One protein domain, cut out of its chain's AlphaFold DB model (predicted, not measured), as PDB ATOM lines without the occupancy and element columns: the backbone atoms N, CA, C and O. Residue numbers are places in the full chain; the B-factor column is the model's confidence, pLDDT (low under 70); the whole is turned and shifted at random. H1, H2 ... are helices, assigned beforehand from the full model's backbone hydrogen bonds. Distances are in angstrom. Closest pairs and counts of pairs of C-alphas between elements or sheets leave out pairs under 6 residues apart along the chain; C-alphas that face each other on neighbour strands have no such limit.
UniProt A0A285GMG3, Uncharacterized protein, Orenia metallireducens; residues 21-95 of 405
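What this domain is: This is residues 21 to 95 of the 405 residues of an uncharacterized protein of Orenia metallireducens (UniProt A0A285GMG3). The domain is a long helical hairpin, H1 and H2, opening as a narrow V from the end with their link, with the short helix H3 turned off at the far end of H2. Residues 21 to 27 of H1 stand free. The printed part has 75 residues, with three named helices in the order H1, H2, H3 and no named strand: all helix. It is loose, with a radius of gyration of the C-alphas of 16.4 A, and flat, spanning 46 by 25 by 13 A.

How they stand to each other: H1, residues 21 to 47, touches H2, residues 58 to 84, with residues 35 to 47 alone; the closest C-alphas, of Gly 43 and Thr 66, are 5.8 A apart. This hairpin has a shallow tilt of 24 degrees, opposite ways. H3, residues 86 to 93, and H2 touch only at the corner, Met 82 to Arg 89 being the closest C-alphas at 5.2 A, at a steep tilt of 63 degrees. H1 and H3 are apart. Every O i to N i+4 pair is within hydrogen-bond range in H1 and H3, and 21 of 23 in H2.

Where its parts are: H1 measures 38.4 A from C-alpha 21 at (147.226, 182.604, 119.174), H2 38.7 A, and H3 10.4 A to C-alpha 93 at (137.837, 164.834, 112.524).

The domain as a whole: The farthest C-alphas, of Gly 21 and Gly 55, are 47.9 A apart. The printed part has no cut and no long link. Confidence is under 70 in 32 residues, among them 42 to 59 and 86 to 94.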
ATOM      1  N   GLY A  21     146.732 183.536 118.159       65.56
ATOM      2  CA  GLY A  21     147.226 182.604 119.174       65.56
ATOM      3  C   GLY A  21     147.204 183.200 120.582       65.56
ATOM      4  O   GLY A  21     146.687 182.572 121.501       65.56
ATOM      5  N   ILE A  22     147.664 184.446 120.751       72.31
ATOM      6  CA  ILE A  22     147.652 185.127 122.058       72.31
ATOM      7  C   ILE A  22     146.218 185.423 122.526       72.31
ATOM      8  O   ILE A  22     145.912 185.221 123.702       72.31
ATOM      9  N   LYS A  23     145.312 185.851 121.630       69.50
ATOM     10  CA  LYS A  23     143.895 186.087 121.979       69.50
ATOM     11  C   LYS A  23     143.162 184.795 122.355       69.50
ATOM     12  O   LYS A  23     142.399 184.799 123.321       69.50
ATOM     13  N   LEU A  24     143.409 183.697 121.636       71.69
ATOM     14  CA  LEU A  24     142.867 182.377 121.973       71.69
ATOM     15  C   LEU A  24     143.396 181.883 123.320       71.69
ATOM     16  O   LEU A  24     142.609 181.415 124.138       71.69
ATOM     17  N   LEU A  25     144.694 182.042 123.581       71.62
ATOM     18  CA  LEU A  25     145.320 181.602 124.827       71.62
ATOM     19  C   LEU A  25     144.800 182.391 126.042       71.62
ATOM     20  O   LEU A  25     144.451 181.789 127.055       71.62
ATOM     21  N   LEU A  26     144.651 183.716 125.924       76.56
ATOM     22  CA  LEU A  26     144.040 184.559 126.962       76.56
ATOM     23  C   LEU A  26     142.571 184.196 127.224       76.56
ATOM     24  O   LEU A  26     142.175 184.053 128.379       76.56
ATOM     25  N   SER A  27     141.773 184.007 126.169       71.25
ATOM     26  CA  SER A  27     140.372 183.575 126.289       71.25
ATOM     27  C   SER A  27     140.258 182.208 126.972       71.25
ATOM     28  O   SER A  27     139.460 182.038 127.895       71.25
ATOM     29  N   LEU A  28     141.111 181.253 126.591       74.25
ATOM     30  CA  LEU A  28     141.129 179.911 127.166       74.25
ATOM     31  C   LEU A  28     141.474 179.935 128.660       74.25
ATOM     32  O   LEU A  28     140.814 179.255 129.441       74.25
ATOM     33  N   ILE A  29     142.456 180.746 129.073       79.44
ATOM     34  CA  ILE A  29     142.823 180.912 130.489       79.44
ATOM     35  C   ILE A  29     141.657 181.502 131.289       79.44
ATOM     36  O   ILE A  29     141.365 181.029 132.388       79.44
ATOM     37  N   ILE A  30     140.957 182.500 130.739       78.19
ATOM     38  CA  ILE A  30     139.799 183.121 131.398       78.19
ATOM     39  C   ILE A  30     138.663 182.104 131.552       78.19
ATOM     40  O   ILE A  30     138.114 181.953 132.644       78.19
ATOM     41  N   VAL A  31     138.335 181.363 130.491       75.06
ATOM     42  CA  VAL A  31     137.285 180.336 130.519       75.06
ATOM     43  C   VAL A  31     137.656 179.201 131.480       75.06
ATOM     44  O   VAL A  31     136.833 178.824 132.313       75.06
ATOM     45  N   ALA A  32     138.899 178.717 131.451       71.12
ATOM     46  CA  ALA A  32     139.390 177.695 132.377       71.12
ATOM     47  C   ALA A  32     139.340 178.166 133.841       71.12
ATOM     48  O   ALA A  32     138.931 177.403 134.717       71.12
ATOM     49  N   GLY A  33     139.682 179.431 134.110       77.12
ATOM     50  CA  GLY A  33     139.581 180.035 135.441       77.12
ATOM     51  C   GLY A  33     138.139 180.143 135.947       77.12
ATOM     52  O   GLY A  33     137.860 179.783 137.093       77.12
ATOM     53  N   ILE A  34     137.202 180.570 135.089       75.88
ATOM     54  CA  ILE A  34     135.766 180.640 135.422       75.88
ATOM     55  C   ILE A  34     135.229 179.242 135.748       75.88
ATOM     56  O   ILE A  34     134.520 179.051 136.738       75.88
ATOM     57  N   ILE A  35     135.598 178.257 134.939       72.56
ATOM     58  CA  ILE A  35     135.183 176.867 135.093       72.56
ATOM     59  C   ILE A  35     135.733 176.251 136.386       72.56
ATOM     60  O   ILE A  35     134.971 175.632 137.131       72.56
ATOM     61  N   ALA A  36     137.023 176.443 136.681       74.69
ATOM     62  CA  ALA A  36     137.643 175.951 137.910       74.69
ATOM     63  C   ALA A  36     136.969 176.550 139.155       74.69
ATOM     64  O   ALA A  36     136.649 175.829 140.101       74.69
ATOM     65  N   TYR A  37     136.665 177.851 139.120       76.44
ATOM     66  CA  TYR A  37     135.958 178.535 140.200       76.44
ATOM     67  C   TYR A  37     134.529 178.003 140.403       76.44
ATOM     68  O   TYR A  37     134.099 177.788 141.539       76.44
ATOM     69  N   VAL A  38     133.779 177.759 139.322       71.81
ATOM     70  CA  VAL A  38     132.428 177.176 139.409       71.81
ATOM     71  C   VAL A  38     132.485 175.734 139.923       71.81
ATOM     72  O   VAL A  38     131.680 175.375 140.786       71.81
ATOM     73  N   GLY A  39     133.449 174.934 139.460       68.50
ATOM     74  CA  GLY A  39     133.661 173.559 139.916       68.50
ATOM     75  C   GLY A  39     133.936 173.473 141.419       68.50
ATOM     76  O   GLY A  39     133.257 172.727 142.130       68.50
ATOM     77  N   ASP A  40     134.850 174.303 141.927       72.06
ATOM     78  CA  ASP A  40     135.196 174.340 143.352       72.06
ATOM     79  C   ASP A  40     134.029 174.856 144.217       72.06
ATOM     80  O   ASP A  40     133.698 174.306 145.272       72.06
ATOM     81  N   LYS A  41     133.288 175.854 143.717       70.94
ATOM     82  CA  LYS A  41     132.122 176.411 144.416       70.94
ATOM     83  C   LYS A  41     130.952 175.430 144.488       70.94
ATOM     84  O   LYS A  41     130.272 175.388 145.516       70.94
ATOM     85  N   ILE A  42     130.709 174.639 143.442       69.00
ATOM     86  CA  ILE A  42     129.710 173.558 143.464       69.00
ATOM     87  C   ILE A  42     130.165 172.449 144.425       69.00
ATOM     88  O   ILE A  42     129.370 172.032 145.275       69.00
ATOM     89  N   GLY A  43     131.444 172.057 144.376       63.00
ATOM     90  CA  GLY A  43     132.040 171.079 145.291       63.00
ATOM     91  C   GLY A  43     131.876 171.462 146.767       63.00
ATOM     92  O   GLY A  43     131.316 170.694 147.555       63.00
ATOM     93  N   MET A  44     132.251 172.689 147.145       68.44
ATOM     94  CA  MET A  44     132.127 173.171 148.528       68.44
ATOM     95  C   MET A  44     130.673 173.308 149.009       68.44
ATOM     96  O   MET A  44     130.367 173.026 150.174       68.44
ATOM     97  N   LYS A  45     129.755 173.758 148.144       67.94
ATOM     98  CA  LYS A  45     128.346 173.999 148.517       67.94
ATOM     99  C   LYS A  45     127.583 172.688 148.738       67.94
ATOM    100  O   LYS A  45     126.684 172.642 149.579       67.94
ATOM    101  N   ILE A  46     127.976 171.624 148.036       64.62
ATOM    102  CA  ILE A  46     127.448 170.264 148.216       64.62
ATOM    103  C   ILE A  46     128.076 169.596 149.446       64.62
ATOM    104  O   ILE A  46     127.345 168.997 150.241       64.62
ATOM    105  N   GLY A  47     129.377 169.801 149.688       58.50
ATOM    106  CA  GLY A  47     130.075 169.298 150.879       58.50
ATOM    107  C   GLY A  47     129.453 169.742 152.213       58.50
ATOM    108  O   GLY A  47     129.459 168.983 153.182       58.50
ATOM    109  N   LYS A  48     128.827 170.929 152.267       63.53
ATOM    110  CA  LYS A  48     128.115 171.424 153.464       63.53
ATOM    111  C   LYS A  48     126.670 170.924 153.611       63.53
ATOM    112  O   LYS A  48     126.154 170.938 154.725       63.53
ATOM    113  N   LYS A  49     126.006 170.462 152.542       61.94
ATOM    114  CA  LYS A  49     124.575 170.085 152.568       61.94
ATOM    115  C   LYS A  49     124.285 168.619 152.944       61.94
ATOM    116  O   LYS A  49     123.121 168.242 152.957       61.94
ATOM    117  N   ARG A  50     125.302 167.801 153.272       60.94
ATOM    118  CA  ARG A  50     125.176 166.357 153.613       60.94
ATOM    119  C   ARG A  50     124.214 165.596 152.681       60.94
ATOM    120  O   ARG A  50     123.396 164.800 153.130       60.94
ATOM    121  N   LEU A  51     124.313 165.859 151.379       58.38
ATOM    122  CA  LEU A  51     123.478 165.204 150.377       58.38
ATOM    123  C   LEU A  51     123.910 163.738 150.236       58.38
ATOM    124  O   LEU A  51     125.078 163.447 149.977       58.38
ATOM    125  N   SER A  52     122.964 162.822 150.434       56.53
ATOM    126  CA  SER A  52     123.146 161.394 150.176       56.53
ATOM    127  C   SER A  52     122.617 161.097 148.779       56.53
ATOM    128  O   SER A  52     121.415 161.161 148.535       56.53
ATOM    129  N   LEU A  53     123.522 160.823 147.843       60.56
ATOM    130  CA  LEU A  53     123.179 160.237 146.553       60.56
ATOM    131  C   LEU A  53     123.288 158.718 146.738       60.56
ATOM    132  O   LEU A  53     124.344 158.243 147.152       60.56
ATOM    133  N   PHE A  54     122.206 157.975 146.493       58.47
ATOM    134  CA  PHE A  54     122.184 156.503 146.564       58.47
ATOM    135  C   PHE A  54     122.707 155.893 147.890       58.47
ATOM    136  O   PHE A  54     123.429 154.902 147.887       58.47
ATOM    137  N   GLY A  55     122.371 156.476 149.051       58.75
ATOM    138  CA  GLY A  55     122.634 155.856 150.364       58.75
ATOM    139  C   GLY A  55     124.104 155.829 150.821       58.75
ATOM    140  O   GLY A  55     124.412 155.247 151.860       58.75
ATOM    141  N   LEU A  56     125.020 156.478 150.093       60.00
ATOM    142  CA  LEU A  56     126.448 156.512 150.425       60.00
ATOM    143  C   LEU A  56     126.788 157.533 151.528       60.00
ATOM    144  O   LEU A  56     126.202 158.619 151.618       60.00
ATOM    145  N   ARG A  57     127.785 157.184 152.362       62.75
ATOM    146  CA  ARG A  57     128.335 158.030 153.439       62.75
ATOM    147  C   ARG A  57     128.782 159.387 152.852       62.75
ATOM    148  O   ARG A  57     129.550 159.379 151.888       62.75
ATOM    149  N   PRO A  58     128.413 160.541 153.454       63.88
ATOM    150  CA  PRO A  58     128.553 161.880 152.852       63.88
ATOM    151  C   PRO A  58     129.938 162.253 152.292       63.88
ATOM    152  O   PRO A  58     130.037 163.097 151.408       63.88
ATOM    153  N   LYS A  59     131.017 161.625 152.779       66.75
ATOM    154  CA  LYS A  59     132.391 161.880 152.320       66.75
ATOM    155  C   LYS A  59     132.666 161.366 150.896       66.75
ATOM    156  O   LYS A  59     133.372 162.038 150.155       66.75
ATOM    157  N   HIS A  60     132.119 160.214 150.496       71.56
ATOM    158  CA  HIS A  60     132.394 159.623 149.172       71.56
ATOM    159  C   HIS A  60     131.493 160.197 148.076       71.56
ATOM    160  O   HIS A  60     131.942 160.402 146.951       71.56
ATOM    161  N   THR A  61     130.255 160.549 148.425       69.38
ATOM    162  CA  THR A  61     129.298 161.191 147.517       69.38
ATOM    163  C   THR A  61     129.834 162.507 146.952       69.38
ATOM    164  O   THR A  61     129.684 162.779 145.765       69.38
ATOM    165  N   SER A  62     130.523 163.302 147.779       65.44
ATOM    166  CA  SER A  62     131.131 164.556 147.326       65.44
ATOM    167  C   SER A  62     132.226 164.324 146.282       65.44
ATOM    168  O   SER A  62     132.296 165.074 145.319       65.44
ATOM    169  N   ILE A  63     133.042 163.275 146.435       70.81
ATOM    170  CA  ILE A  63     134.142 162.971 145.506       70.81
ATOM    171  C   ILE A  63     133.591 162.556 144.138       70.81
ATOM    172  O   ILE A  63     134.048 163.067 143.119       70.81
ATOM    173  N   VAL A  64     132.580 161.681 144.105       75.38
ATOM    174  CA  VAL A  64     131.966 161.220 142.846       75.38
ATOM    175  C   VAL A  64     131.332 162.383 142.086       75.38
ATOM    176  O   VAL A  64     131.520 162.498 140.878       75.38
ATOM    177  N   ILE A  65     130.633 163.280 142.789       72.06
ATOM    178  CA  ILE A  65     130.040 164.464 142.159       72.06
ATOM    179  C   ILE A  65     131.136 165.393 141.633       72.06
ATOM    180  O   ILE A  65     131.024 165.835 140.497       72.06
ATOM    181  N   THR A  66     132.208 165.642 142.396       74.81
ATOM    182  CA  THR A  66     133.324 166.488 141.945       74.81
ATOM    183  C   THR A  66     134.001 165.925 140.690       74.81
ATOM    184  O   THR A  66     134.197 166.667 139.726       74.81
ATOM    185  N   VAL A  67     134.291 164.619 140.650       78.31
ATOM    186  CA  VAL A  67     134.855 163.956 139.458       78.31
ATOM    187  C   VAL A  67     133.870 164.005 138.285       78.31
ATOM    188  O   VAL A  67     134.262 164.351 137.172       78.31
ATOM    189  N   GLY A  68     132.581 163.751 138.533       79.62
ATOM    190  CA  GLY A  68     131.529 163.830 137.518       79.62
ATOM    191  C   GLY A  68     131.375 165.232 136.925       79.62
ATOM    192  O   GLY A  68     131.326 165.381 135.706       79.62
ATOM    193  N   THR A  69     131.384 166.278 137.759       77.94
ATOM    194  CA  THR A  69     131.399 167.668 137.285       77.94
ATOM    195  C   THR A  69     132.674 167.994 136.519       77.94
ATOM    196  O   THR A  69     132.590 168.700 135.523       77.94
ATOM    197  N   GLY A  70     133.829 167.445 136.915       77.56
ATOM    198  CA  GLY A  70     135.088 167.607 136.184       77.56
ATOM    199  C   GLY A  70     135.034 167.021 134.769       77.56
ATOM    200  O   GLY A  70     135.413 167.694 133.813       77.56
ATOM    201  N   ILE A  71     134.490 165.810 134.614       81.88
ATOM    202  CA  ILE A  71     134.287 165.176 133.298       81.88
ATOM    203  C   ILE A  71     133.286 165.978 132.458       81.88
ATOM    204  O   ILE A  71     133.536 166.242 131.283       81.88
ATOM    205  N   LEU A  72     132.171 166.410 133.057       80.06
ATOM    206  CA  LEU A  72     131.133 167.171 132.357       80.06
ATOM    207  C   LEU A  72     131.661 168.531 131.879       80.06
ATOM    208  O   LEU A  72     131.402 168.937 130.748       80.06
ATOM    209  N   ILE A  73     132.474 169.194 132.700       79.44
ATOM    210  CA  ILE A  73     133.201 170.417 132.354       79.44
ATOM    211  C   ILE A  73     134.159 170.195 131.176       79.44
ATOM    212  O   ILE A  73     134.202 171.020 130.260       79.44
ATOM    213  N   ALA A  74     134.937 169.109 131.193       77.50
ATOM    214  CA  ALA A  74     135.896 168.809 130.133       77.50
ATOM    215  C   ALA A  74     135.180 168.539 128.799       77.50
ATOM    216  O   ALA A  74     135.563 169.101 127.773       77.50
ATOM    217  N   LEU A  75     134.085 167.770 128.823       80.31
ATOM    218  CA  LEU A  75     133.239 167.527 127.651       80.31
ATOM    219  C   LEU A  75     132.583 168.816 127.134       80.31
ATOM    220  O   LEU A  75     132.619 169.076 125.935       80.31
ATOM    221  N   ALA A  76     132.033 169.653 128.019       78.19
ATOM    222  CA  ALA A  76     131.427 170.928 127.631       78.19
ATOM    223  C   ALA A  76     132.456 171.885 127.009       78.19
ATOM    224  O   ALA A  76     132.159 172.561 126.024       78.19
ATOM    225  N   SER A  77     133.677 171.901 127.551       78.31
ATOM    226  CA  SER A  77     134.796 172.695 127.035       78.31
ATOM    227  C   SER A  77     135.240 172.208 125.652       78.31
ATOM    228  O   SER A  77     135.462 173.024 124.759       78.31
ATOM    229  N   LEU A  78     135.299 170.888 125.443       77.44
ATOM    230  CA  LEU A  78     135.611 170.289 124.143       77.44
ATOM    231  C   LEU A  78     134.541 170.620 123.088       77.44
ATOM    232  O   LEU A  78     134.879 171.049 121.986       77.44
ATOM    233  N   VAL A  79     133.255 170.492 123.432       79.06
ATOM    234  CA  VAL A  79     132.132 170.828 122.534       79.06
ATOM    235  C   VAL A  79     132.123 172.317 122.180       79.06
ATOM    236  O   VAL A  79     131.948 172.668 121.012       79.06
ATOM    237  N   LEU A  80     132.362 173.199 123.158       75.69
ATOM    238  CA  LEU A  80     132.486 174.642 122.923       75.69
ATOM    239  C   LEU A  80     133.624 174.965 121.947       75.69
ATOM    240  O   LEU A  80     133.411 175.725 121.004       75.69
ATOM    241  N   LEU A  81     134.805 174.362 122.125       72.94
ATOM    242  CA  LEU A  81     135.946 174.551 121.219       72.94
ATOM    243  C   LEU A  81     135.638 174.074 119.790       72.94
ATOM    244  O   LEU A  81     135.954 174.765 118.821       72.94
ATOM    245  N   MET A  82     134.968 172.930 119.659       74.25
ATOM    246  CA  MET A  82     134.592 172.330 118.377       74.25
ATOM    247  C   MET A  82     133.467 173.098 117.644       74.25
ATOM    248  O   MET A  82     133.345 173.044 116.411       74.25
ATOM    249  N   GLY A  83     132.641 173.833 118.394       74.75
ATOM    250  CA  GLY A  83     131.659 174.784 117.868       74.75
ATOM    251  C   GLY A  83     132.281 176.117 117.445       74.75
ATOM    252  O   GLY A  83     131.911 176.654 116.402       74.75
ATOM    253  N   ALA A  84     133.235 176.629 118.228       73.31
ATOM    254  CA  ALA A  84     133.836 177.946 118.029       73.31
ATOM    255  C   ALA A  84     134.859 178.003 116.882       73.31
ATOM    256  O   ALA A  84     134.999 179.055 116.259       73.31
ATOM    257  N   SER A  85     135.568 176.905 116.585       71.50
ATOM    258  CA  SER A  85     136.597 176.884 115.538       71.50
ATOM    259  C   SER A  85     136.393 175.753 114.530       71.50
ATOM    260  O   SER A  85     136.338 174.572 114.883       71.50
ATOM    261  N   LYS A  86     136.344 176.124 113.244       67.06
ATOM    262  CA  LYS A  86     136.394 175.170 112.128       67.06
ATOM    263  C   LYS A  86     137.730 174.429 112.086       67.06
ATOM    264  O   LYS A  86     137.729 173.255 111.746       67.06
ATOM    265  N   ASP A  87     138.820 175.068 112.510       66.94
ATOM    266  CA  ASP A  87     140.161 174.478 112.504       66.94
ATOM    267  C   ASP A  87     140.289 173.363 113.548       66.94
ATOM    268  O   ASP A  87     140.888 172.333 113.271       66.94
ATOM    269  N   VAL A  88     139.657 173.510 114.722       66.75
ATOM    270  CA  VAL A  88     139.626 172.456 115.758       66.75
ATOM    271  C   VAL A  88     138.775 171.270 115.302       66.75
ATOM    272  O   VAL A  88     139.167 170.124 115.502       66.75
ATOM    273  N   ARG A  89     137.637 171.524 114.640       68.19
ATOM    274  CA  ARG A  89     136.798 170.471 114.044       68.19
ATOM    275  C   ARG A  89     137.526 169.733 112.918       68.19
ATOM    276  O   ARG A  89     137.495 168.509 112.889       68.19
ATOM    277  N   MET A  90     138.202 170.473 112.040       67.94
ATOM    278  CA  MET A  90     138.967 169.923 110.921       67.94
ATOM    279  C   MET A  90     140.206 169.151 111.411       67.94
ATOM    280  O   MET A  90     140.515 168.092 110.880       67.94
ATOM    281  N   ALA A  91     140.866 169.612 112.478       68.69
ATOM    282  CA  ALA A  91     142.012 168.926 113.077       68.69
ATOM    283  C   ALA A  91     141.638 167.651 113.855       68.69
ATOM    284  O   ALA A  91     142.409 166.697 113.845       68.69
ATOM    285  N   LEU A  92     140.478 167.617 114.530       68.50
ATOM    286  CA  LEU A  92     140.023 166.439 115.288       68.50
ATOM    287  C   LEU A  92     139.316 165.379 114.426       68.50
ATOM    288  O   LEU A  92     139.345 164.215 114.813       68.50
ATOM    289  N   PHE A  93     138.679 165.755 113.308       67.06
ATOM    290  CA  PHE A  93     137.837 164.834 112.524       67.06
ATOM    291  C   PHE A  93     138.161 164.743 111.017       67.06
ATOM    292  O   PHE A  93     137.795 163.741 110.419       67.06
ATOM    293  N   ASP A  94     138.872 165.702 110.402       67.94
ATOM    294  CA  ASP A  94     139.155 165.726 108.942       67.94
ATOM    295  C   ASP A  94     140.653 165.571 108.591       67.94
ATOM    296  O   ASP A  94     141.078 165.850 107.464       67.94
ATOM    297  N   MET A  95     141.489 165.112 109.531       70.06
ATOM    298  CA  MET A  95     142.913 164.863 109.261       70.06
ATOM    299  C   MET A  95     143.101 163.834 108.134       70.06
ATOM    300  O   MET A  95     143.990 163.996 107.301       70.06
TER     301      MET A  95